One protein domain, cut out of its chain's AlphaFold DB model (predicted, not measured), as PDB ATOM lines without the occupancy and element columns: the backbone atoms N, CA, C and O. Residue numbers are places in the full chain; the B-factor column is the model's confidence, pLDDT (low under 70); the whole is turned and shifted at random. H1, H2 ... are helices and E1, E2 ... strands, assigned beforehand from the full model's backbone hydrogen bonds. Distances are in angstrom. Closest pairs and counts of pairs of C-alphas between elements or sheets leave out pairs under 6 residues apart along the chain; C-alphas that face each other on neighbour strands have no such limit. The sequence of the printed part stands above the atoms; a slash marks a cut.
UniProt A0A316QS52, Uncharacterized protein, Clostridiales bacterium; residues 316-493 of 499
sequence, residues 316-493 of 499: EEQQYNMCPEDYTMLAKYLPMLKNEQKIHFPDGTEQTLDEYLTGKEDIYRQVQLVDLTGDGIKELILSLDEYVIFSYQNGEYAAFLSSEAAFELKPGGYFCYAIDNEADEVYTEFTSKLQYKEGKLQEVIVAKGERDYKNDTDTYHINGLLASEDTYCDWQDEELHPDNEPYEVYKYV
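What this domain is: This is residues 316 to 493 of the 499 residues of an uncharacterized protein of Clostridiales bacterium (UniProt A0A316QS52). Two strongly twisted sheets, E5 to E9 and E1 to E4, are only partly face to face in a loose sandwich, joined where one end of the long hairpin E6 and E7 reaches E3 and E4. The hairpin E10 and E11 reaches away as an arm, and the short helices H1 to H4 lie beyond the smaller sheet. The printed part has 178 residues, with H1 to H4, E1 to E4, H5 and E5 to E11 in chain order; the class is mixed, helices and strands. Both sheets are antiparallel, in the orders E5 E6 E7 E8 E9 and E1 E2 E3 E4. The whole is only just loose, close to compact, with a radius of gyration of the C-alphas of 19.2 A and spans of 60 by 50 by 31 A.

Where its parts are: The larger sheet holds E5, residues 414 to 420, 20.6 A long; E6, 426 to 437, 31.6 A; E7, 440 to 452, 34.3 A; E8, 457 to 462; and E9, 465 to 467. E6 bends by 53 degrees at residue 434 and E7 by 50 degrees at 447. C-alpha 440 is at (54.562, 27.439, 10.457). The smaller sheet holds E1, 367 to 370; E2, 379 to 383; E3, 387 to 393, 19.4 A; and E4, 396 to 402, 19.9 A. The helices are H1, 316 to 321, from C-alpha 316 at (66.769, 19.041, 37.843); H2, 324 to 331; H3, 334 to 337; H4, 353 to 357; and H5, 405 to 408. The last two strands are E10, 475 to 480, and E11, 487 to 492, and E11 ends at C-alpha 492, (33.597, 29.385, 20.294).

How they stand to each other: E5 to E9 form a meander, each strand the antiparallel neighbour of the one before, and so do E1 to E4. In the hairpin E6 and E7, N 429 and O 449 are 2.8 A apart; in the hairpin E3 and E4, N 389 and O 400 are 2.9 A apart. The closest C-alphas of E4 and E7 are those of Ala 398 and Lys 440, 5.8 A. H5 is on the larger sheet, at the sheet's level, with a height of 2.6 A. H2 only grazes the smaller sheet, with residues 326 to 330. In H1, H2 and H4 every O i to N i+4 pair is within hydrogen-bond range; H3 and H5 are too short for such a pair.

The domain as a whole: The C-alphas farthest apart are those of Glu 316 and Asn 455, 62.1 A. The printed part has no cut, and the link H3 to H4 is long. Mean pLDDT of the printed part is 70.9; residues 402 to 413 and 469 to 493 are among those under 70.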
ATOM      1  N   GLU A 316      66.965  20.254  37.045       70.00
ATOM      2  CA  GLU A 316      66.769  19.041  37.843       70.00
ATOM      3  C   GLU A 316      65.660  19.270  38.872       70.00
ATOM      4  O   GLU A 316      64.778  18.425  39.024       70.00
ATOM      5  N   GLU A 317      65.638  20.444  39.511       67.06
ATOM      6  CA  GLU A 317      64.557  20.847  40.416       67.06
ATOM      7  C   GLU A 317      63.212  20.980  39.682       67.06
ATOM      8  O   GLU A 317      62.183  20.526  40.185       67.06
ATOM      9  N   GLN A 318      63.194  21.537  38.465       67.25
ATOM     10  CA  GLN A 318      61.967  21.632  37.660       67.25
ATOM     11  C   GLN A 318      61.430  20.260  37.251       67.25
ATOM     12  O   GLN A 318      60.245  19.978  37.450       67.25
ATOM     13  N   GLN A 319      62.298  19.369  36.762       69.44
ATOM     14  CA  GLN A 319      61.926  17.979  36.493       69.44
ATOM     15  C   GLN A 319      61.405  17.299  37.762       69.44
ATOM     16  O   GLN A 319      60.389  16.602  37.732       69.44
ATOM     17  N   TYR A 320      62.069  17.542  38.894       67.06
ATOM     18  CA  TYR A 320      61.645  17.042  40.192       67.06
ATOM     19  C   TYR A 320      60.347  17.673  40.689       67.06
ATOM     20  O   TYR A 320      59.750  17.107  41.590       67.06
ATOM     21  N   ASN A 321      59.828  18.762  40.125       64.62
ATOM     22  CA  ASN A 321      58.585  19.397  40.582       64.62
ATOM     23  C   ASN A 321      57.385  19.127  39.660       64.62
ATOM     24  O   ASN A 321      56.268  18.959  40.169       64.62
ATOM     25  N   MET A 322      57.609  18.971  38.354       68.19
ATOM     26  CA  MET A 322      56.585  18.681  37.339       68.19
ATOM     27  C   MET A 322      56.180  17.204  37.308       68.19
ATOM     28  O   MET A 322      56.946  16.346  37.750       68.19
ATOM     29  N   CYS A 323      54.964  16.899  36.832       69.06
ATOM     30  CA  CYS A 323      54.588  15.510  36.562       69.06
ATOM     31  C   CYS A 323      55.269  15.009  35.281       69.06
ATOM     32  O   CYS A 323      55.619  15.830  34.428       69.06
ATOM     33  N   PRO A 324      55.496  13.691  35.131       69.69
ATOM     34  CA  PRO A 324      56.216  13.145  33.983       69.69
ATOM     35  C   PRO A 324      55.621  13.549  32.631       69.69
ATOM     36  O   PRO A 324      56.371  13.804  31.693       69.69
ATOM     37  N   GLU A 325      54.296  13.642  32.526       69.88
ATOM     38  CA  GLU A 325      53.597  14.040  31.303       69.88
ATOM     39  C   GLU A 325      53.891  15.503  30.951       69.88
ATOM     40  O   GLU A 325      54.330  15.794  29.836       69.88
ATOM     41  N   ASP A 326      53.726  16.409  31.920       69.62
ATOM     42  CA  ASP A 326      54.009  17.836  31.754       69.62
ATOM     43  C   ASP A 326      55.494  18.066  31.438       69.62
ATOM     44  O   ASP A 326      55.831  18.821  30.525       69.62
ATOM     45  N   TYR A 327      56.396  17.363  32.135       74.19
ATOM     46  CA  TYR A 327      57.829  17.445  31.867       74.19
ATOM     47  C   TYR A 327      58.189  16.878  30.496       74.19
ATOM     48  O   TYR A 327      59.025  17.451  29.815       74.19
ATOM     49  N   THR A 328      57.559  15.791  30.046       77.50
ATOM     50  CA  THR A 328      57.801  15.232  28.704       77.50
ATOM     51  C   THR A 328      57.422  16.231  27.613       77.50
ATOM     52  O   THR A 328      58.117  16.332  26.601       77.50
ATOM     53  N   MET A 329      56.348  16.998  27.815       73.50
ATOM     54  CA  MET A 329      55.960  18.072  26.899       73.50
ATOM     55  C   MET A 329      56.949  19.242  26.954       73.50
ATOM     56  O   MET A 329      57.431  19.662  25.905       73.50
ATOM     57  N   LEU A 330      57.337  19.705  28.148       76.06
ATOM     58  CA  LEU A 330      58.341  20.766  28.303       76.06
ATOM     59  C   LEU A 330      59.726  20.351  27.782       76.06
ATOM     60  O   LEU A 330      60.445  21.171  27.219       76.06
ATOM     61  N   ALA A 331      60.095  19.077  27.923       80.75
ATOM     62  CA  ALA A 331      61.381  18.525  27.508       80.75
ATOM     63  C   ALA A 331      61.645  18.729  26.016       80.75
ATOM     64  O   ALA A 331      62.793  18.935  25.622       80.75
ATOM     65  N   LYS A 332      60.582  18.746  25.202       85.31
ATOM     66  CA  LYS A 332      60.654  19.075  23.775       85.31
ATOM     67  C   LYS A 332      61.151  20.495  23.524       85.31
ATOM     68  O   LYS A 332      61.794  20.718  22.515       85.31
ATOM     69  N   TYR A 333      60.898  21.425  24.441       82.69
ATOM     70  CA  TYR A 333      61.322  22.820  24.351       82.69
ATOM     71  C   TYR A 333      62.651  23.099  25.059       82.69
ATOM     72  O   TYR A 333      63.233  24.159  24.849       82.69
ATOM     73  N   LEU A 334      63.185  22.170  25.862       81.38
ATOM     74  CA  LEU A 334      64.443  22.389  26.588       81.38
ATOM     75  C   LEU A 334      65.634  22.753  25.688       81.38
ATOM     76  O   LEU A 334      66.354  23.674  26.070       81.38
ATOM     77  N   PRO A 335      65.864  22.117  24.521       86.75
ATOM     78  CA  PRO A 335      66.966  22.517  23.646       86.75
ATOM     79  C   PRO A 335      66.831  23.969  23.170       86.75
ATOM     80  O   PRO A 335      67.808  24.710  23.156       86.75
ATOM     81  N   MET A 336      65.611  24.404  22.848       86.00
ATOM     82  CA  MET A 336      65.322  25.798  22.504       86.00
ATOM     83  C   MET A 336      65.569  26.734  23.698       86.00
ATOM     84  O   MET A 336      66.279  27.726  23.564       86.00
ATOM     85  N   LEU A 337      65.042  26.397  24.883       80.00
ATOM     86  CA  LEU A 337      65.178  27.203  26.107       80.00
ATOM     87  C   LEU A 337      66.628  27.293  26.613       80.00
ATOM     88  O   LEU A 337      66.972  28.236  27.320       80.00
ATOM     89  N   LYS A 338      67.478  26.328  26.246       78.25
ATOM     90  CA  LYS A 338      68.921  26.299  26.536       78.25
ATOM     91  C   LYS A 338      69.784  26.902  25.424       78.25
ATOM     92  O   LYS A 338      71.007  26.863  25.538       78.25
ATOM     93  N   ASN A 339      69.177  27.462  24.375       81.50
ATOM     94  CA  ASN A 339      69.872  28.029  23.213       81.50
ATOM     95  C   ASN A 339      70.706  27.011  22.413       81.50
ATOM     96  O   ASN A 339      71.681  27.366  21.756       81.50
ATOM     97  N   GLU A 340      70.322  25.736  22.454       85.31
ATOM     98  CA  GLU A 340      70.974  24.640  21.726       85.31
ATOM     99  C   GLU A 340      70.394  24.446  20.312       85.31
ATOM    100  O   GLU A 340      70.947  23.689  19.512       85.31
ATOM    101  N   GLN A 341      69.266  25.095  20.003       88.44
ATOM    102  CA  GLN A 341      68.548  25.010  18.728       88.44
ATOM    103  C   GLN A 341      68.082  26.393  18.265       88.44
ATOM    104  O   GLN A 341      67.875  27.297  19.078       88.44
ATOM    105  N   LYS A 342      67.917  26.544  16.947       88.81
ATOM    106  CA  LYS A 342      67.373  27.754  16.324       88.81
ATOM    107  C   LYS A 342      65.855  27.673  16.194       88.81
ATOM    108  O   LYS A 342      65.285  26.585  16.151       88.81
ATOM    109  N   ILE A 343      65.233  28.841  16.124       87.69
ATOM    110  CA  ILE A 343      63.792  29.032  16.006       87.69
ATOM    111  C   ILE A 343      63.518  29.753  14.689       87.69
ATOM    112  O   ILE A 343      64.198  30.733  14.375       87.69
ATOM    113  N   HIS A 344      62.518  29.283  13.946       87.69
ATOM    114  CA  HIS A 344      62.037  29.935  12.733       87.69
ATOM    115  C   HIS A 344      61.015  31.016  13.095       87.69
ATOM    116  O   HIS A 344      59.970  30.721  13.684       87.69
ATOM    117  N   PHE A 345      61.312  32.263  12.735       85.31
ATOM    118  CA  PHE A 345      60.433  33.407  12.972       85.31
ATOM    119  C   PHE A 345      59.574  33.743  11.741       85.31
ATOM    120  O   PHE A 345      59.940  33.392  10.613       85.31
ATOM    121  N   PRO A 346      58.432  34.440  11.925       80.25
ATOM    122  CA  PRO A 346      57.530  34.796  10.824       80.25
ATOM    123  C   PRO A 346      58.183  35.634   9.715       80.25
ATOM    124  O   PRO A 346      57.813  35.504   8.549       80.25
ATOM    125  N   ASP A 347      59.182  36.449  10.060       83.00
ATOM    126  CA  ASP A 347      59.955  37.284   9.130       83.00
ATOM    127  C   ASP A 347      60.973  36.493   8.278       83.00
ATOM    128  O   ASP A 347      61.673  37.065   7.444       83.00
ATOM    129  N   GLY A 348      61.045  35.170   8.466       83.06
ATOM    130  CA  GLY A 348      61.964  34.274   7.768       83.06
ATOM    131  C   GLY A 348      63.353  34.187   8.398       83.06
ATOM    132  O   GLY A 348      64.224  33.524   7.831       83.06
ATOM    133  N   THR A 349      63.585  34.831   9.544       88.38
ATOM    134  CA  THR A 349      64.857  34.730  10.267       88.38
ATOM    135  C   THR A 349      64.957  33.438  11.081       88.38
ATOM    136  O   THR A 349      63.961  32.868  11.531       88.38
ATOM    137  N   GLU A 350      66.196  32.977  11.278       90.12
ATOM    138  CA  GLU A 350      66.531  31.853  12.153       90.12
ATOM    139  C   GLU A 350      67.542  32.286  13.211       90.12
ATOM    140  O   GLU A 350      68.705  32.570  12.904       90.12
ATOM    141  N   GLN A 351      67.111  32.276  14.466       89.56
ATOM    142  CA  GLN A 351      67.912  32.722  15.604       89.56
ATOM    143  C   GLN A 351      67.616  31.865  16.837       89.56
ATOM    144  O   GLN A 351      66.565  31.231  16.944       89.56
ATOM    145  N   THR A 352      68.567  31.806  17.757       88.56
ATOM    146  CA  THR A 352      68.381  31.226  19.092       88.56
ATOM    147  C   THR A 352      67.490  32.124  19.952       88.56
ATOM    148  O   THR A 352      67.280  33.301  19.642       88.56
ATOM    149  N   LEU A 353      66.972  31.581  21.057       83.19
ATOM    150  CA  LEU A 353      66.152  32.356  21.985       83.19
ATOM    151  C   LEU A 353      66.949  33.537  22.576       83.19
ATOM    152  O   LEU A 353      66.452  34.655  22.591       83.19
ATOM    153  N   ASP A 354      68.207  33.339  22.970       80.81
ATOM    154  CA  ASP A 354      69.083  34.392  23.503       80.81
ATOM    155  C   ASP A 354      69.372  35.495  22.473       80.81
ATOM    156  O   ASP A 354      69.389  36.674  22.834       80.81
ATOM    157  N   GLU A 355      69.569  35.145  21.198       86.88
ATOM    158  CA  GLU A 355      69.729  36.127  20.115       86.88
ATOM    159  C   GLU A 355      68.459  36.973  19.956       86.88
ATOM    160  O   GLU A 355      68.543  38.200  19.981       86.88
ATOM    161  N   TYR A 356      67.281  36.337  19.910       82.81
ATOM    162  CA  TYR A 356      65.995  37.041  19.832       82.81
ATOM    163  C   TYR A 356      65.736  37.950  21.044       82.81
ATOM    164  O   TYR A 356      65.099  39.000  20.923       82.81
ATOM    165  N   LEU A 357      66.201  37.542  22.224       77.31
ATOM    166  CA  LEU A 357      66.023  38.262  23.483       77.31
ATOM    167  C   LEU A 357      67.093  39.341  23.730       77.31
ATOM    168  O   LEU A 357      66.986  40.107  24.690       77.31
ATOM    169  N   THR A 358      68.128  39.431  22.893       79.75
ATOM    170  CA  THR A 358      69.211  40.406  23.071       79.75
ATOM    171  C   THR A 358      68.682  41.835  22.931       79.75
ATOM    172  O   THR A 358      68.109  42.203  21.910       79.75
ATOM    173  N   GLY A 359      68.889  42.661  23.962       70.94
ATOM    174  CA  GLY A 359      68.410  44.049  24.000       70.94
ATOM    175  C   GLY A 359      66.960  44.223  24.469       70.94
ATOM    176  O   GLY A 359      66.503  45.359  24.553       70.94
ATOM    177  N   LYS A 360      66.259  43.132  24.816       74.38
ATOM    178  CA  LYS A 360      64.944  43.158  25.478       74.38
ATOM    179  C   LYS A 360      65.165  43.046  26.988       74.38
ATOM    180  O   LYS A 360      65.322  41.949  27.524       74.38
ATOM    181  N   GLU A 361      65.305  44.189  27.659       54.50
ATOM    182  CA  GLU A 361      65.407  44.244  29.122       54.50
ATOM    183  C   GLU A 361      64.002  44.061  29.725       54.50
ATOM    184  O   GLU A 361      63.041  44.582  29.183       54.50
ATOM    185  N   ASP A 362      63.887  43.288  30.810       51.91
ATOM    186  CA  ASP A 362      62.632  42.924  31.504       51.91
ATOM    187  C   ASP A 362      61.788  41.777  30.918       51.91
ATOM    188  O   ASP A 362      60.560  41.814  30.877       51.91
ATOM    189  N   ILE A 363      62.439  40.653  30.609       50.66
ATOM    190  CA  ILE A 363      61.755  39.378  30.337       50.66
ATOM    191  C   ILE A 363      61.232  38.799  31.651       50.66
ATOM    192  O   ILE A 363      61.828  37.922  32.284       50.66
ATOM    193  N   TYR A 364      60.101  39.326  32.083       48.00
ATOM    194  CA  TYR A 364      59.293  38.747  33.130       48.00
ATOM    195  C   TYR A 364      58.007  38.257  32.488       48.00
ATOM    196  O   TYR A 364      57.127  39.073  32.259       48.00
ATOM    197  N   ARG A 365      57.849  36.933  32.366       50.78
ATOM    198  CA  ARG A 365      56.743  36.153  32.965       50.78
ATOM    199  C   ARG A 365      56.299  34.971  32.102       50.78
ATOM    200  O   ARG A 365      56.316  34.987  30.886       50.78
ATOM    201  N   GLN A 366      55.862  33.954  32.840       49.53
ATOM    202  CA  GLN A 366      54.893  32.920  32.492       49.53
ATOM    203  C   GLN A 366      55.246  32.047  31.293       49.53
ATOM    204  O   GLN A 366      55.196  32.458  30.144       49.53
ATOM    205  N   VAL A 367      55.552  30.792  31.615       58.00
ATOM    206  CA  VAL A 367      55.630  29.719  30.636       58.00
ATOM    207  C   VAL A 367      54.388  28.875  30.801       58.00
ATOM    208  O   VAL A 367      54.201  28.254  31.847       58.00
ATOM    209  N   GLN A 368      53.530  28.890  29.790       61.97
ATOM    210  CA  GLN A 368      52.347  28.039  29.741       61.97
ATOM    211  C   GLN A 368      52.482  27.056  28.583       61.97
ATOM    212  O   GLN A 368      53.030  27.398  27.540       61.97
ATOM    213  N   LEU A 369      51.997  25.831  28.790       69.94
ATOM    214  CA  LEU A 369      51.846  24.824  27.743       69.94
ATOM    215  C   LEU A 369      50.355  24.609  27.507       69.94
ATOM    216  O   LEU A 369      49.674  24.037  28.364       69.94
ATOM    217  N   VAL A 370      49.863  25.052  26.355       68.50
ATOM    218  CA  VAL A 370      48.441  25.010  25.988       68.50
ATOM    219  C   VAL A 370      48.328  24.488  24.563       68.50
ATOM    220  O   VAL A 370      49.112  24.889  23.719       68.50
ATOM    221  N   ASP A 371      47.381  23.588  24.300       72.06
ATOM    222  CA  ASP A 371      47.025  23.199  22.927       72.06
ATOM    223  C   ASP A 371      46.191  24.330  22.310       72.06
ATOM    224  O   ASP A 371      44.974  24.418  22.509       72.06
ATOM    225  N   LEU A 372      46.884  25.272  21.675       73.56
ATOM    226  CA  LEU A 372      46.289  26.442  21.041       73.56
ATOM    227  C   LEU A 372      45.818  26.105  19.633       73.56
ATOM    228  O   LEU A 372      44.823  26.649  19.178       73.56
ATOM    229  N   THR A 373      46.495  25.207  18.929       75.31
ATOM    230  CA  THR A 373      46.134  24.883  17.542       75.31
ATOM    231  C   THR A 373      44.989  23.868  17.445       75.31
ATOM    232  O   THR A 373      44.341  23.761  16.397       75.31
ATOM    233  N   GLY A 374      44.684  23.169  18.543       68.88
ATOM    234  CA  GLY A 374      43.658  22.132  18.619       68.88
ATOM    235  C   GLY A 374      44.078  20.827  17.941       68.88
ATOM    236  O   GLY A 374      43.216  20.016  17.594       68.88
ATOM    237  N   ASP A 375      45.378  20.635  17.700       72.50
ATOM    238  CA  ASP A 375      45.945  19.450  17.048       72.50
ATOM    239  C   ASP A 375      46.467  18.399  18.052       72.50
ATOM    240  O   ASP A 375      46.953  17.331  17.656       72.50
ATOM    241  N   GLY A 376      46.319  18.663  19.356       68.12
ATOM    242  CA  GLY A 376      46.799  17.814  20.443       68.12
ATOM    243  C   GLY A 376      48.249  18.085  20.855       68.12
ATOM    244  O   GLY A 376      48.747  17.432  21.782       68.12
ATOM    245  N   ILE A 377      48.947  19.015  20.197       75.69
ATOM    246  CA  ILE A 377      50.293  19.465  20.552       75.69
ATOM    247  C   ILE A 377      50.165  20.748  21.367       75.69
ATOM    248  O   ILE A 377      49.534  21.709  20.964       75.69
ATOM    249  N   LYS A 378      50.783  20.770  22.552       77.19
ATOM    250  CA  LYS A 378      50.796  21.971  23.388       77.19
ATOM    251  C   LYS A 378      51.890  22.929  22.933       77.19
ATOM    252  O   LYS A 378      53.066  22.564  22.982       77.19
ATOM    253  N   GLU A 379      51.508  24.148  22.584       81.88
ATOM    254  CA  GLU A 379      52.400  25.272  22.342       81.88
ATOM    255  C   GLU A 379      52.904  25.900  23.644       81.88
ATOM    256  O   GLU A 379      52.193  25.981  24.649       81.88
ATOM    257  N   LEU A 380      54.154  26.366  23.606       79.88
ATOM    258  CA  LEU A 380      54.819  27.075  24.688       79.88
ATOM    259  C   LEU A 380      54.591  28.579  24.535       79.88
ATOM    260  O   LEU A 380      55.062  29.183  23.576       79.88
ATOM    261  N   ILE A 381      53.930  29.198  25.502       74.81
ATOM    262  CA  ILE A 381      53.720  30.647  25.536       74.81
ATOM    263  C   ILE A 381      54.809  31.269  26.409       74.81
ATOM    264  O   ILE A 381      54.978  30.840  27.551       74.81
ATOM    265  N   LEU A 382      55.525  32.270  25.892       72.44
ATOM    266  CA  LEU A 382      56.376  33.177  26.665       72.44
ATOM    267  C   LEU A 382      55.747  34.577  26.648       72.44
ATOM    268  O   LEU A 382      55.523  35.144  25.578       72.44
ATOM    269  N   SER A 383      55.475  35.139  27.827       61.00
ATOM    270  CA  SER A 383      54.982  36.515  27.953       61.00
ATOM    271  C   SER A 383      56.159  37.499  28.040       61.00
ATOM    272  O   SER A 383      57.007  37.395  28.932       61.00
ATOM    273  N   LEU A 384      56.218  38.436  27.088       59.06
ATOM    274  CA  LEU A 384      57.018  39.670  27.129       59.06
ATOM    275  C   LEU A 384      56.052  40.872  27.229       59.06
ATOM    276  O   LEU A 384      54.877  40.685  27.552       59.06
ATOM    277  N   ASP A 385      56.515  42.084  26.893       53.41
ATOM    278  CA  ASP A 385      55.630  43.213  26.538       53.41
ATOM    279  C   ASP A 385      54.695  42.861  25.351       53.41
ATOM    280  O   ASP A 385      53.627  43.443  25.207       53.41
ATOM    281  N   GLU A 386      55.071  41.848  24.560       62.47
ATOM    282  CA  GLU A 386      54.286  41.157  23.527       62.47
ATOM    283  C   GLU A 386      54.298  39.638  23.810       62.47
ATOM    284  O   GLU A 386      55.235  39.118  24.423       62.47
ATOM    285  N   TYR A 387      53.298  38.871  23.367       67.75
ATOM    286  CA  TYR A 387      53.342  37.412  23.550       67.75
ATOM    287  C   TYR A 387      54.094  36.740  22.407       67.75
ATOM    288  O   TYR A 387      53.833  36.996  21.228       67.75
ATOM    289  N   VAL A 388      54.975  35.808  22.772       78.31
ATOM    290  CA  VAL A 388      55.643  34.923  21.819       78.31
ATOM    291  C   VAL A 388      55.202  33.494  22.071       78.31
ATOM    292  O   VAL A 388      55.384  32.952  23.161       78.31
ATOM    293  N   ILE A 389      54.629  32.877  21.047       81.62
ATOM    294  CA  ILE A 389      54.141  31.502  21.098       81.62
ATOM    295  C   ILE A 389      55.095  30.634  20.290       81.62
ATOM    296  O   ILE A 389      55.401  30.951  19.142       81.62
ATOM    297  N   PHE A 390      55.548  29.528  20.871       85.75
ATOM    298  CA  PHE A 390      56.426  28.566  20.221       85.75
ATOM    299  C   PHE A 390      55.725  27.222  20.056       85.75
ATOM    300  O   PHE A 390      55.265  26.613  21.023       85.75
ATOM    301  N   SER A 391      55.733  26.690  18.840       85.56
ATOM    302  CA  SER A 391      55.305  25.320  18.563       85.56
ATOM    303  C   SER A 391      56.519  24.457  18.227       85.56
ATOM    304  O   SER A 391      57.411  24.901  17.503       85.56
ATOM    305  N   TYR A 392      56.571  23.239  18.770       86.44
ATOM    306  CA  TYR A 392      57.561  22.230  18.395       86.44
ATOM    307  C   TYR A 392      56.866  21.071  17.691       86.44
ATOM    308  O   TYR A 392      56.258  20.205  18.332       86.44
ATOM    309  N   GLN A 393      56.983  21.045  16.366       84.81
ATOM    310  CA  GLN A 393      56.380  20.019  15.524       84.81
ATOM    311  C   GLN A 393      57.375  19.553  14.469       84.81
ATOM    312  O   GLN A 393      58.203  20.319  13.990       84.81
ATOM    313  N   ASN A 394      57.316  18.268  14.117       83.69
ATOM    314  CA  ASN A 394      58.157  17.668  13.071       83.69
ATOM    315  C   ASN A 394      59.678  17.873  13.247       83.69
ATOM    316  O   ASN A 394      60.431  17.740  12.289       83.69
ATOM    317  N   GLY A 395      60.141  18.128  14.476       82.88
ATOM    318  CA  GLY A 395      61.554  18.360  14.778       82.88
ATOM    319  C   GLY A 395      62.000  19.821  14.694       82.88
ATOM    320  O   GLY A 395      63.161  20.092  14.990       82.88
ATOM    321  N   GLU A 396      61.100  20.744  14.358       84.25
ATOM    322  CA  GLU A 396      61.387  22.165  14.155       84.25
ATOM    323  C   GLU A 396      60.647  23.040  15.175       84.25
ATOM    324  O   GLU A 396      59.577  22.679  15.673       84.25
ATOM    325  N   TYR A 397      61.230  24.202  15.488       87.69
ATOM    326  CA  TYR A 397      60.622  25.217  16.350       87.69
ATOM    327  C   TYR A 397      60.110  26.377  15.501       87.69
ATOM    328  O   TYR A 397      60.899  27.041  14.828       87.69
ATOM    329  N   ALA A 398      58.812  26.655  15.579       86.19
ATOM    330  CA  ALA A 398      58.186  27.799  14.924       86.19
ATOM    331  C   ALA A 398      57.711  28.813  15.968       86.19
ATOM    332  O   ALA A 398      57.124  28.417  16.977       86.19
ATOM    333  N   ALA A 399      57.941  30.101  15.714       87.25
ATOM    334  CA  ALA A 399      57.451  31.195  16.546       87.25
ATOM    335  C   ALA A 399      56.269  31.923  15.891       87.25
ATOM    336  O   ALA A 399      56.240  32.118  14.677       87.25
ATOM    337  N   PHE A 400      55.342  32.392  16.719       83.88
ATOM    338  CA  PHE A 400      54.311  33.365  16.371       83.88
ATOM    339  C   PHE A 400      54.428  34.566  17.314       83.88
ATOM    340  O   PHE A 400      54.564  34.393  18.528       83.88
ATOM    341  N   LEU A 401      54.423  35.771  16.743       79.69
ATOM    342  CA  LEU A 401      54.571  37.038  17.457       79.69
ATOM    343  C   LEU A 401      53.217  37.747  17.460       79.69
ATOM    344  O   LEU A 401      52.690  38.030  16.388       79.69
ATOM    345  N   SER A 402      52.665  38.023  18.641       68.56
ATOM    346  CA  SER A 402      51.399  38.745  18.787       68.56
ATOM    347  C   SER A 402      51.611  40.033  19.571       68.56
ATOM    348  O   SER A 402      51.970  39.975  20.748       68.56
ATOM    349  N   SER A 403      51.301  41.173  18.950       56.84
ATOM    350  CA  SER A 403      51.484  42.499  19.548       56.84
ATOM    351  C   SER A 403      50.409  42.878  20.578       56.84
ATOM    352  O   SER A 403      50.751  43.533  21.552       56.84
ATOM    353  N   GLU A 404      49.143  42.443  20.442       52.69
ATOM    354  CA  GLU A 404      48.070  42.839  21.393       52.69
ATOM    355  C   GLU A 404      46.999  41.759  21.673       52.69
ATOM    356  O   GLU A 404      46.544  41.620  22.807       52.69
ATOM    357  N   ALA A 405      46.640  40.923  20.693       48.66
ATOM    358  CA  ALA A 405      45.474  40.028  20.790       48.66
ATOM    359  C   ALA A 405      45.651  38.795  21.706       48.66
ATOM    360  O   ALA A 405      44.694  38.129  22.100       48.66
ATOM    361  N   ALA A 406      46.891  38.478  22.072       48.88
ATOM    362  CA  ALA A 406      47.215  37.285  22.846       48.88
ATOM    363  C   ALA A 406      46.821  37.358  24.334       48.88
ATOM    364  O   ALA A 406      46.805  36.321  24.999       48.88
ATOM    365  N   PHE A 407      46.449  38.537  24.856       47.56
ATOM    366  CA  PHE A 407      45.925  38.670  26.225       47.56
ATOM    367  C   PHE A 407      44.620  37.889  26.450       47.56
ATOM    368  O   PHE A 407      44.302  37.555  27.593       47.56
ATOM    369  N   GLU A 408      43.892  37.566  25.378       54.91
ATOM    370  CA  GLU A 408      42.598  36.883  25.445       54.91
ATOM    371  C   GLU A 408      42.608  35.461  24.875       54.91
ATOM    372  O   GLU A 408      41.540  34.862  24.789       54.91
ATOM    373  N   LEU A 409      43.778  34.895  24.532       59.78
ATOM    374  CA  LEU A 409      43.890  33.549  23.947       59.78
ATOM    375  C   LEU A 409      43.103  32.516  24.764       59.78
ATOM    376  O   LEU A 409      43.467  32.155  25.888       59.78
ATOM    377  N   LYS A 410      42.008  32.037  24.174       61.56
ATOM    378  CA  LYS A 410      41.145  31.007  24.755       61.56
ATOM    379  C   LYS A 410      41.563  29.614  24.264       61.56
ATOM    380  O   LYS A 410      42.245  29.495  23.239       61.56
ATOM    381  N   PRO A 411      41.154  28.538  24.962       53.09
ATOM    382  CA  PRO A 411      41.323  27.173  24.471       53.09
ATOM    383  C   PRO A 411      40.847  27.026  23.014       53.09
ATOM    384  O   PRO A 411      39.779  27.521  22.656       53.09
ATOM    385  N   GLY A 412      41.648  26.374  22.164       60.97
ATOM    386  CA  GLY A 412      41.388  26.272  20.719       60.97
ATOM    387  C   GLY A 412      41.960  27.413  19.863       60.97
ATOM    388  O   GLY A 412      41.734  27.413  18.651       60.97
ATOM    389  N   GLY A 413      42.692  28.354  20.479       68.50
ATOM    390  CA  GLY A 413      43.559  29.320  19.793       68.50
ATOM    391  C   GLY A 413      42.841  30.484  19.139       68.50
ATOM    392  O   GLY A 413      43.417  31.118  18.257       68.50
ATOM    393  N   TYR A 414      41.596  30.749  19.536       74.19
ATOM    394  CA  TYR A 414      40.846  31.906  19.066       74.19
ATOM    395  C   TYR A 414      41.218  33.157  19.860       74.19
ATOM    396  O   TYR A 414      41.430  33.093  21.077       74.19
ATOM    397  N   PHE A 415      41.278  34.285  19.162       73.06
ATOM    398  CA  PHE A 415      41.506  35.605  19.731       73.06
ATOM    399  C   PHE A 415      40.856  36.683  18.861       73.06
ATOM    400  O   PHE A 415      40.729  36.515  17.645       73.06
ATOM    401  N   CYS A 416      40.459  37.789  19.489       73.88
ATOM    402  CA  CYS A 416      39.869  38.936  18.811       73.88
ATOM    403  C   CYS A 416      40.773  40.162  18.951       73.88
ATOM    404  O   CYS A 416      41.459  40.332  19.959       73.88
ATOM    405  N   TYR A 417      40.776  41.015  17.933       73.56
ATOM    406  CA  TYR A 417      41.403  42.334  17.985       73.56
ATOM    407  C   TYR A 417      40.702  43.278  17.021       73.56
ATOM    408  O   TYR A 417      40.046  42.843  16.077       73.56
ATOM    409  N   ALA A 418      40.861  44.576  17.246       76.62
ATOM    410  CA  ALA A 418      40.277  45.589  16.391       76.62
ATOM    411  C   ALA A 418      41.329  46.552  15.852       76.62
ATOM    412  O   ALA A 418      42.364  46.776  16.474       76.62
ATOM    413  N   ILE A 419      41.049  47.102  14.675       78.31
ATOM    414  CA  ILE A 419      41.871  48.097  13.998       78.31
ATOM    415  C   ILE A 419      40.959  49.248  13.577       78.31
ATOM    416  O   ILE A 419      39.992  49.048  12.836       78.31
ATOM    417  N   ASP A 420      41.308  50.452  14.020       76.88
ATOM    418  CA  ASP A 420      40.739  51.695  13.508       76.88
ATOM    419  C   ASP A 420      41.469  52.121  12.230       76.88
ATOM    420  O   ASP A 420      42.686  51.956  12.090       76.88
ATOM    421  N   ASN A 421      40.733  52.681  11.269       77.94
ATOM    422  CA  ASN A 421      41.379  53.364  10.152       77.94
ATOM    423  C   ASN A 421      42.007  54.696  10.618       77.94
ATOM    424  O   ASN A 421      41.612  55.256  11.631       77.94
ATOM    425  N   GLU A 422      42.964  55.247   9.859       70.69
ATOM    426  CA  GLU A 422      43.715  56.468  10.239       70.69
ATOM    427  C   GLU A 422      42.848  57.721  10.508       70.69
ATOM    428  O   GLU A 422      43.364  58.750  10.943       70.69
ATOM    429  N   ALA A 423      41.551  57.660  10.207       74.00
ATOM    430  CA  ALA A 423      40.597  58.743  10.387       74.00
ATOM    431  C   ALA A 423      39.547  58.466  11.490       74.00
ATOM    432  O   ALA A 423      38.679  59.315  11.690       74.00
ATOM    433  N   ASP A 424      39.614  57.321  12.183       68.00
ATOM    434  CA  ASP A 424      38.617  56.821  13.152       68.00
ATOM    435  C   ASP A 424      37.180  56.750  12.579       68.00
ATOM    436  O   ASP A 424      36.179  56.925  13.273       68.00
ATOM    437  N   GLU A 425      37.058  56.538  11.267       71.06
ATOM    438  CA  GLU A 425      35.783  56.540  10.535       71.06
ATOM    439  C   GLU A 425      35.202  55.136  10.359       71.06
ATOM    440  O   GLU A 425      33.989  54.984  10.216       71.06
ATOM    441  N   VAL A 426      36.069  54.122  10.356       73.62
ATOM    442  CA  VAL A 426      35.697  52.712  10.230       73.62
ATOM    443  C   VAL A 426      36.432  51.925  11.304       73.62
ATOM    444  O   VAL A 426      37.664  51.940  11.338       73.62
ATOM    445  N   TYR A 427      35.664  51.226  12.132       80.00
ATOM    446  CA  TYR A 427      36.162  50.282  13.127       80.00
ATOM    447  C   TYR A 427      36.052  48.871  12.560       80.00
ATOM    448  O   TYR A 427      34.965  48.446  12.164       80.00
ATOM    449  N   THR A 428      37.171  48.152  12.488       80.88
ATOM    450  CA  THR A 428      37.187  46.761  12.025       80.88
ATOM    451  C   THR A 428      37.580  45.843  13.164       80.88
ATOM    452  O   THR A 428      38.681  45.961  13.689       80.88
ATOM    453  N   GLU A 429      36.720  44.896  13.504       80.12
ATOM    454  CA  GLU A 429      37.022  43.817  14.433       80.12
ATOM    455  C   GLU A 429      37.345  42.540  13.651       80.12
ATOM    456  O   GLU A 429      36.685  42.194  12.668       80.12
ATOM    457  N   PHE A 430      38.385  41.839  14.079       78.62
ATOM    458  CA  PHE A 430      38.806  40.558  13.541       78.62
ATOM    459  C   PHE A 430      38.666  39.497  14.622       78.62
ATOM    460  O   PHE A 430      39.126  39.683  15.749       78.62
ATOM    461  N   THR A 431      38.106  38.349  14.249       77.69
ATOM    462  CA  THR A 431      38.318  37.107  14.989       77.69
ATOM    463  C   THR A 431      39.276  36.238  14.207       77.69
ATOM    464  O   THR A 431      39.028  35.875  13.051       77.69
ATOM    465  N   SER A 432      40.335  35.832  14.888       79.00
ATOM    466  CA  SER A 432      41.373  34.990  14.334       79.00
ATOM    467  C   SER A 432      41.537  33.704  15.119       79.00
ATOM    468  O   SER A 432      41.205  33.615  16.301       79.00
ATOM    469  N   LYS A 433      42.056  32.690  14.432       81.50
ATOM    470  CA  LYS A 433      42.428  31.399  14.991       81.50
ATOM    471  C   LYS A 433      43.891  31.108  14.692       81.50
ATOM    472  O   LYS A 433      44.337  31.233  13.551       81.50
ATOM    473  N   LEU A 434      44.620  30.653  15.701       81.12
ATOM    474  CA  LEU A 434      45.967  30.134  15.531       81.12
ATOM    475  C   LEU A 434      45.934  28.724  14.919       81.12
ATOM    476  O   LEU A 434      45.208  27.845  15.382       81.12
ATOM    477  N   GLN A 435      46.740  28.490  13.886       83.06
ATOM    478  CA  GLN A 435      46.848  27.192  13.225       83.06
ATOM    479  C   GLN A 435      48.307  26.857  12.916       83.06
ATOM    480  O   GLN A 435      49.067  27.712  12.462       83.06
ATOM    481  N   TYR A 436      48.683  25.588  13.083       80.88
ATOM    482  CA  TYR A 436      49.925  25.070  12.520       80.88
ATOM    483  C   TYR A 436      49.679  24.517  11.110       80.88
ATOM    484  O   TYR A 436      48.904  23.577  10.914       80.88
ATOM    485  N   LYS A 437      50.313  25.115  10.099       80.69
ATOM    486  CA  LYS A 437      50.190  24.703   8.696       80.69
ATOM    487  C   LYS A 437      51.501  24.960   7.959       80.69
ATOM    488  O   LYS A 437      52.153  25.971   8.176       80.69
ATOM    489  N   GLU A 438      51.894  24.028   7.088       78.38
ATOM    490  CA  GLU A 438      53.094  24.167   6.240       78.38
ATOM    491  C   GLU A 438      54.387  24.456   7.030       78.38
ATOM    492  O   GLU A 438      55.255  25.204   6.588       78.38
ATOM    493  N   GLY A 439      54.520  23.854   8.217       72.00
ATOM    494  CA  GLY A 439      55.699  24.024   9.073       72.00
ATOM    495  C   GLY A 439      55.709  25.323   9.886       72.00
ATOM    496  O   GLY A 439      56.684  25.605  10.579       72.00
ATOM    497  N   LYS A 440      54.641  26.127   9.816       79.31
ATOM    498  CA  LYS A 440      54.562  27.439  10.457       79.31
ATOM    499  C   LYS A 440      53.337  27.552  11.345       79.31
ATOM    500  O   LYS A 440      52.258  27.059  11.024       79.31
ATOM    501  N   LEU A 441      53.526  28.255  12.455       79.94
ATOM    502  CA  LEU A 441      52.439  28.731  13.288       79.94
ATOM    503  C   LEU A 441      51.940  30.047  12.682       79.94
ATOM    504  O   LEU A 441      52.720  30.985  12.518       79.94
ATOM    505  N   GLN A 442      50.674  30.090  12.282       82.81
ATOM    506  CA  GLN A 442      50.104  31.212  11.541       82.81
ATOM    507  C   GLN A 442      48.711  31.578  12.046       82.81
ATOM    508  O   GLN A 442      47.963  30.736  12.544       82.81
ATOM    509  N   GLU A 443      48.371  32.848  11.875       84.44
ATOM    510  CA  GLU A 443      47.040  33.383  12.120       84.44
ATOM    511  C   GLU A 443      46.132  33.143  10.910       84.44
ATOM    512  O   GLU A 443      46.526  33.370   9.764       84.44
ATOM    513  N   VAL A 444      44.902  32.706  11.170       83.62
ATOM    514  CA  VAL A 444      43.838  32.595  10.171       83.62
ATOM    515  C   VAL A 444      42.654  33.433  10.633       83.62
ATOM    516  O   VAL A 444      42.053  33.127  11.659       83.62
ATOM    517  N   ILE A 445      42.299  34.461   9.860       82.06
ATOM    518  CA  ILE A 445      41.090  35.256  10.102       82.06
ATOM    519  C   ILE A 445      39.878  34.378   9.780       82.06
ATOM    520  O   ILE A 445      39.711  33.934   8.641       82.06
ATOM    521  N   VAL A 446      39.049  34.121  10.788       79.19
ATOM    522  CA  VAL A 446      37.829  33.305  10.675       79.19
ATOM    523  C   VAL A 446      36.568  34.161  10.634       79.19
ATOM    524  O   VAL A 446      35.574  33.741  10.044       79.19
ATOM    525  N   ALA A 447      36.614  35.375  11.187       79.00
ATOM    526  CA  ALA A 447      35.533  36.345  11.082       79.00
ATOM    527  C   ALA A 447      36.059  37.785  11.027       79.00
ATOM    528  O   ALA A 447      37.158  38.080  11.501       79.00
ATOM    529  N   LYS A 448      35.267  38.671  10.419       83.94
ATOM    530  CA  LYS A 448      35.550  40.102  10.294       83.94
ATOM    531  C   LYS A 448      34.260  40.918  10.386       83.94
ATOM    532  O   LYS A 448      33.347  40.691   9.595       83.94
ATOM    533  N   GLY A 449      34.217  41.876  11.299       83.75
ATOM    534  CA  GLY A 449      33.132  42.835  11.478       83.75
ATOM    535  C   GLY A 449      33.624  44.238  11.161       83.75
ATOM    536  O   GLY A 449      34.710  44.624  11.578       83.75
ATOM    537  N   GLU A 450      32.850  45.001  10.404       83.69
ATOM    538  CA  GLU A 450      33.163  46.380  10.033       83.69
ATOM    539  C   GLU A 450      32.004  47.288  10.423       83.69
ATOM    540  O   GLU A 450      30.876  47.068   9.986       83.69
ATOM    541  N   ARG A 451      32.308  48.327  11.200       81.50
ATOM    542  CA  ARG A 451      31.382  49.394  11.569       81.50
ATOM    543  C   ARG A 451      31.802  50.690  10.895       81.50
ATOM    544  O   ARG A 451      32.870  51.228  11.189       81.50
ATOM    545  N   ASP A 452      30.955  51.196  10.005       80.94
ATOM    546  CA  ASP A 452      31.120  52.506   9.372       80.94
ATOM    547  C   ASP A 452      30.323  53.554  10.159       80.94
ATOM    548  O   ASP A 452      29.097  53.660  10.043       80.94
ATOM    549  N   TYR A 453      31.034  54.366  10.944       75.06
ATOM    550  CA  TYR A 453      30.420  55.388  11.794       75.06
ATOM    551  C   TYR A 453      29.780  56.535  11.003       75.06
ATOM    552  O   TYR A 453      28.939  57.257  11.543       75.06
ATOM    553  N   LYS A 454      30.167  56.746   9.738       75.50
ATOM    554  CA  LYS A 454      29.593  57.808   8.899       75.50
ATOM    555  C   LYS A 454      28.250  57.412   8.313       75.50
ATOM    556  O   LYS A 454      27.398  58.284   8.132       75.50
ATOM    557  N   ASN A 455      28.093  56.134   7.988       76.06
ATOM    558  CA  ASN A 455      26.901  55.616   7.324       76.06
ATOM    559  C   ASN A 455      25.959  54.854   8.268       76.06
ATOM    560  O   ASN A 455      24.858  54.523   7.836       76.06
ATOM    561  N   ASP A 456      26.353  54.645   9.531       75.81
ATOM    562  CA  ASP A 456      25.600  53.875  10.534       75.81
ATOM    563  C   ASP A 456      25.268  52.466  10.013       75.81
ATOM    564  O   ASP A 456      24.136  51.986  10.077       75.81
ATOM    565  N   THR A 457      26.271  51.836   9.390       77.38
ATOM    566  CA  THR A 457      26.159  50.505   8.790       77.38
ATOM    567  C   THR A 457      27.203  49.568   9.366       77.38
ATOM    568  O   THR A 457      28.400  49.859   9.285       77.38
ATOM    569  N   ASP A 458      26.737  48.417   9.839       79.81
ATOM    570  CA  ASP A 458      27.571  47.314  10.297       79.81
ATOM    571  C   ASP A 458      27.529  46.167   9.275       79.81
ATOM    572  O   ASP A 458      26.472  45.822   8.741       79.81
ATOM    573  N   THR A 459      28.691  45.588   8.973       81.62
ATOM    574  CA  THR A 459      28.829  44.475   8.025       81.62
ATOM    575  C   THR A 459      29.665  43.370   8.645       81.62
ATOM    576  O   THR A 459      30.782  43.616   9.092       81.62
ATOM    577  N   TYR A 460      29.165  42.139   8.619       80.19
ATOM    578  CA  TYR A 460      29.824  41.004   9.256       80.19
ATOM    579  C   TYR A 460      30.123  39.913   8.240       80.19
ATOM    580  O   TYR A 460      29.308  39.626   7.363       80.19
ATOM    581  N   HIS A 461      31.297  39.302   8.359       77.06
ATOM    582  CA  HIS A 461      31.724  38.190   7.526       77.06
ATOM    583  C   HIS A 461      32.278  37.046   8.371       77.06
ATOM    584  O   HIS A 461      33.069  37.273   9.284       77.06
ATOM    585  N   ILE A 462      31.929  35.814   8.006       71.44
ATOM    586  CA  ILE A 462      32.450  34.568   8.580       71.44
ATOM    587  C   ILE A 462      33.010  33.726   7.437       71.44
ATOM    588  O   ILE A 462      32.329  33.505   6.440       71.44
ATOM    589  N   ASN A 463      34.271  33.296   7.537       71.50
ATOM    590  CA  ASN A 463      34.978  32.559   6.479       71.50
ATOM    591  C   ASN A 463      34.884  33.224   5.082       71.50
ATOM    592  O   ASN A 463      34.925  32.551   4.053       71.50
ATOM    593  N   GLY A 464      34.756  34.556   5.039       70.62
ATOM    594  CA  GLY A 464      34.609  35.337   3.805       70.62
ATOM    595  C   GLY A 464      33.184  35.429   3.239       70.62
ATOM    596  O   GLY A 464      33.009  36.009   2.170       70.62
ATOM    597  N   LEU A 465      32.175  34.897   3.933       74.88
ATOM    598  CA  LEU A 465      30.756  34.992   3.573       74.88
ATOM    599  C   LEU A 465      30.043  36.014   4.459       74.88
ATOM    600  O   LEU A 465      30.361  36.117   5.638       74.88
ATOM    601  N   LEU A 466      29.085  36.755   3.896       79.56
ATOM    602  CA  LEU A 466      28.279  37.726   4.642       79.56
ATOM    603  C   LEU A 466      27.446  37.008   5.720       79.56
ATOM    604  O   LEU A 466      26.801  36.004   5.424       79.56
ATOM    605  N   ALA A 467      27.443  37.538   6.939       72.38
ATOM    606  CA  ALA A 467      26.722  36.999   8.089       72.38
ATOM    607  C   ALA A 467      25.858  38.082   8.760       72.38
ATOM    608  O   ALA A 467      26.089  39.279   8.581       72.38
ATOM    609  N   SER A 468      24.849  37.667   9.529       71.38
ATOM    610  CA  SER A 468      24.091  38.565  10.412       71.38
ATOM    611  C   SER A 468      24.866  38.892  11.688       71.38
ATOM    612  O   SER A 468      25.679  38.086  12.135       71.38
ATOM    613  N   GLU A 469      24.554  40.038  12.303       69.56
ATOM    614  CA  GLU A 469      25.090  40.459  13.609       69.56
ATOM    615  C   GLU A 469      24.895  39.377  14.681       69.56
ATOM    616  O   GLU A 469      25.850  39.011  15.351       69.56
ATOM    617  N   ASP A 470      23.705  38.766  14.742       64.19
ATOM    618  CA  ASP A 470      23.365  37.674  15.674       64.19
ATOM    619  C   ASP A 470      24.216  36.394  15.505       64.19
ATOM    620  O   ASP A 470      24.104  35.463  16.296       64.19
ATOM    621  N   THR A 471      25.008  36.297  14.436       62.88
ATOM    622  CA  THR A 471      25.898  35.156  14.148       62.88
ATOM    623  C   THR A 471      27.368  35.530  14.360       62.88
ATOM    624  O   THR A 471      28.246  34.666  14.393       62.88
ATOM    625  N   TYR A 472      27.655  36.827  14.463       62.88
ATOM    626  CA  TYR A 472      28.994  37.370  14.558       62.88
ATOM    627  C   TYR A 472      29.411  37.488  16.029       62.88
ATOM    628  O   TYR A 472      28.796  38.211  16.802       62.88
ATOM    629  N   CYS A 473      30.489  36.785  16.395       61.88
ATOM    630  CA  CYS A 473      31.073  36.781  17.741       61.88
ATOM    631  C   CYS A 473      30.165  36.271  18.879       61.88
ATOM    632  O   CYS A 473      30.099  36.894  19.935       61.88
ATOM    633  N   ASP A 474      29.586  35.074  18.738       56.91
ATOM    634  CA  ASP A 474      28.932  34.396  19.865       56.91
ATOM    635  C   ASP A 474      29.870  33.388  20.550       56.91
ATOM    636  O   ASP A 474      30.115  32.264  20.094       56.91
ATOM    637  N   TRP A 475      30.392  33.788  21.709       53.00
ATOM    638  CA  TRP A 475      30.853  32.824  22.702       53.00
ATOM    639  C   TRP A 475      29.617  32.190  23.327       53.00
ATOM    640  O   TRP A 475      28.902  32.842  24.088       53.00
ATOM    641  N   GLN A 476      29.351  30.926  23.005       51.12
ATOM    642  CA  GLN A 476      28.328  30.183  23.724       51.12
ATOM    643  C   GLN A 476      28.963  29.515  24.937       51.12
ATOM    644  O   GLN A 476      29.866  28.679  24.826       51.12
ATOM    645  N   ASP A 477      28.453  29.891  26.105       44.41
ATOM    646  CA  ASP A 477      28.694  29.174  27.345       44.41
ATOM    647  C   ASP A 477      27.899  27.870  27.273       44.41
ATOM    648  O   ASP A 477      26.697  27.823  27.543       44.41
ATOM    649  N   GLU A 478      28.556  26.791  26.851       42.62
ATOM    650  CA  GLU A 478      27.956  25.467  26.938       42.62
ATOM    651  C   GLU A 478      28.189  24.972  28.371       42.62
ATOM    652  O   GLU A 478      29.276  24.512  28.734       42.62
ATOM    653  N   GLU A 479      27.166  25.124  29.218       39.38
ATOM    654  CA  GLU A 479      27.129  24.509  30.545       39.38
ATOM    655  C   GLU A 479      26.982  22.995  30.347       39.38
ATOM    656  O   GLU A 479      25.889  22.441  30.202       39.38
ATOM    657  N   LEU A 480      28.117  22.309  30.254       42.06
ATOM    658  CA  LEU A 480      28.124  20.864  30.150       42.06
ATOM    659  C   LEU A 480      27.818  20.291  31.536       42.06
ATOM    660  O   LEU A 480      28.442  20.653  32.534       42.06
ATOM    661  N   HIS A 481      26.883  19.340  31.578       39.44
ATOM    662  CA  HIS A 481      26.566  18.543  32.765       39.44
ATOM    663  C   HIS A 481      27.063  17.094  32.633       39.44
ATOM    664  O   HIS A 481      26.248  16.163  32.660       39.44
ATOM    665  N   PRO A 482      28.374  16.832  32.483       38.50
ATOM    666  CA  PRO A 482      28.874  15.505  32.777       38.50
ATOM    667  C   PRO A 482      28.665  15.291  34.284       38.50
ATOM    668  O   PRO A 482      29.227  15.996  35.115       38.50
ATOM    669  N   ASP A 483      27.778  14.358  34.631       41.53
ATOM    670  CA  ASP A 483      27.494  13.918  36.004       41.53
ATOM    671  C   ASP A 483      26.713  14.890  36.929       41.53
ATOM    672  O   ASP A 483      26.823  14.790  38.150       41.53
ATOM    673  N   ASN A 484      25.835  15.750  36.384       38.50
ATOM    674  CA  ASN A 484      24.964  16.693  37.133       38.50
ATOM    675  C   ASN A 484      25.685  17.834  37.897       38.50
ATOM    676  O   ASN A 484      25.059  18.484  38.738       38.50
ATOM    677  N   GLU A 485      26.954  18.123  37.606       32.28
ATOM    678  CA  GLU A 485      27.652  19.327  38.092       32.28
ATOM    679  C   GLU A 485      27.822  20.323  36.926       32.28
ATOM    680  O   GLU A 485      28.073  19.891  35.799       32.28
ATOM    681  N   PRO A 486      27.639  21.639  37.139       30.55
ATOM    682  CA  PRO A 486      27.789  22.630  36.080       30.55
ATOM    683  C   PRO A 486      29.268  22.910  35.791       30.55
ATOM    684  O   PRO A 486      29.986  23.441  36.643       30.55
ATOM    685  N   TYR A 487      29.721  22.559  34.588       36.94
ATOM    686  CA  TYR A 487      31.007  22.992  34.045       36.94
ATOM    687  C   TYR A 487      30.750  24.008  32.933       36.94
ATOM    688  O   TYR A 487      30.137  23.671  31.924       36.94
ATOM    689  N   GLU A 488      31.244  25.236  33.095       34.91
ATOM    690  CA  GLU A 488      31.282  26.214  32.004       34.91
ATOM    691  C   GLU A 488      32.436  25.833  31.069       34.91
ATOM    692  O   GLU A 488      33.613  25.973  31.415       34.91
ATOM    693  N   VAL A 489      32.109  25.295  29.895       38.34
ATOM    694  CA  VAL A 489      33.074  25.151  28.808       38.34
ATOM    695  C   VAL A 489      32.792  26.258  27.808       38.34
ATOM    696  O   VAL A 489      31.755  26.270  27.153       38.34
ATOM    697  N   TYR A 490      33.741  27.187  27.683       42.12
ATOM    698  CA  TYR A 490      33.689  28.202  26.638       42.12
ATOM    699  C   TYR A 490      33.912  27.521  25.296       42.12
ATOM    700  O   TYR A 490      35.013  27.046  24.997       42.12
ATOM    701  N   LYS A 491      32.859  27.467  24.487       48.50
ATOM    702  CA  LYS A 491      32.945  26.990  23.119       48.50
ATOM    703  C   LYS A 491      32.752  28.182  22.203       48.50
ATOM    704  O   LYS A 491      31.716  28.838  22.218       48.50
ATOM    705  N   TYR A 492      33.766  28.452  21.393       51.59
ATOM    706  CA  TYR A 492      33.597  29.385  20.294       51.59
ATOM    707  C   TYR A 492      32.771  28.691  19.210       51.59
ATOM    708  O   TYR A 492      33.211  27.673  18.661       51.59
ATOM    709  N   VAL A 493      31.565  29.192  18.941       56.00
ATOM    710  CA  VAL A 493      30.678  28.635  17.918       56.00
ATOM    711  C   VAL A 493      30.487  29.681  16.825       56.00
ATOM    712  O   VAL A 493      29.778  30.659  17.000       56.00
TER     713      VAL A 493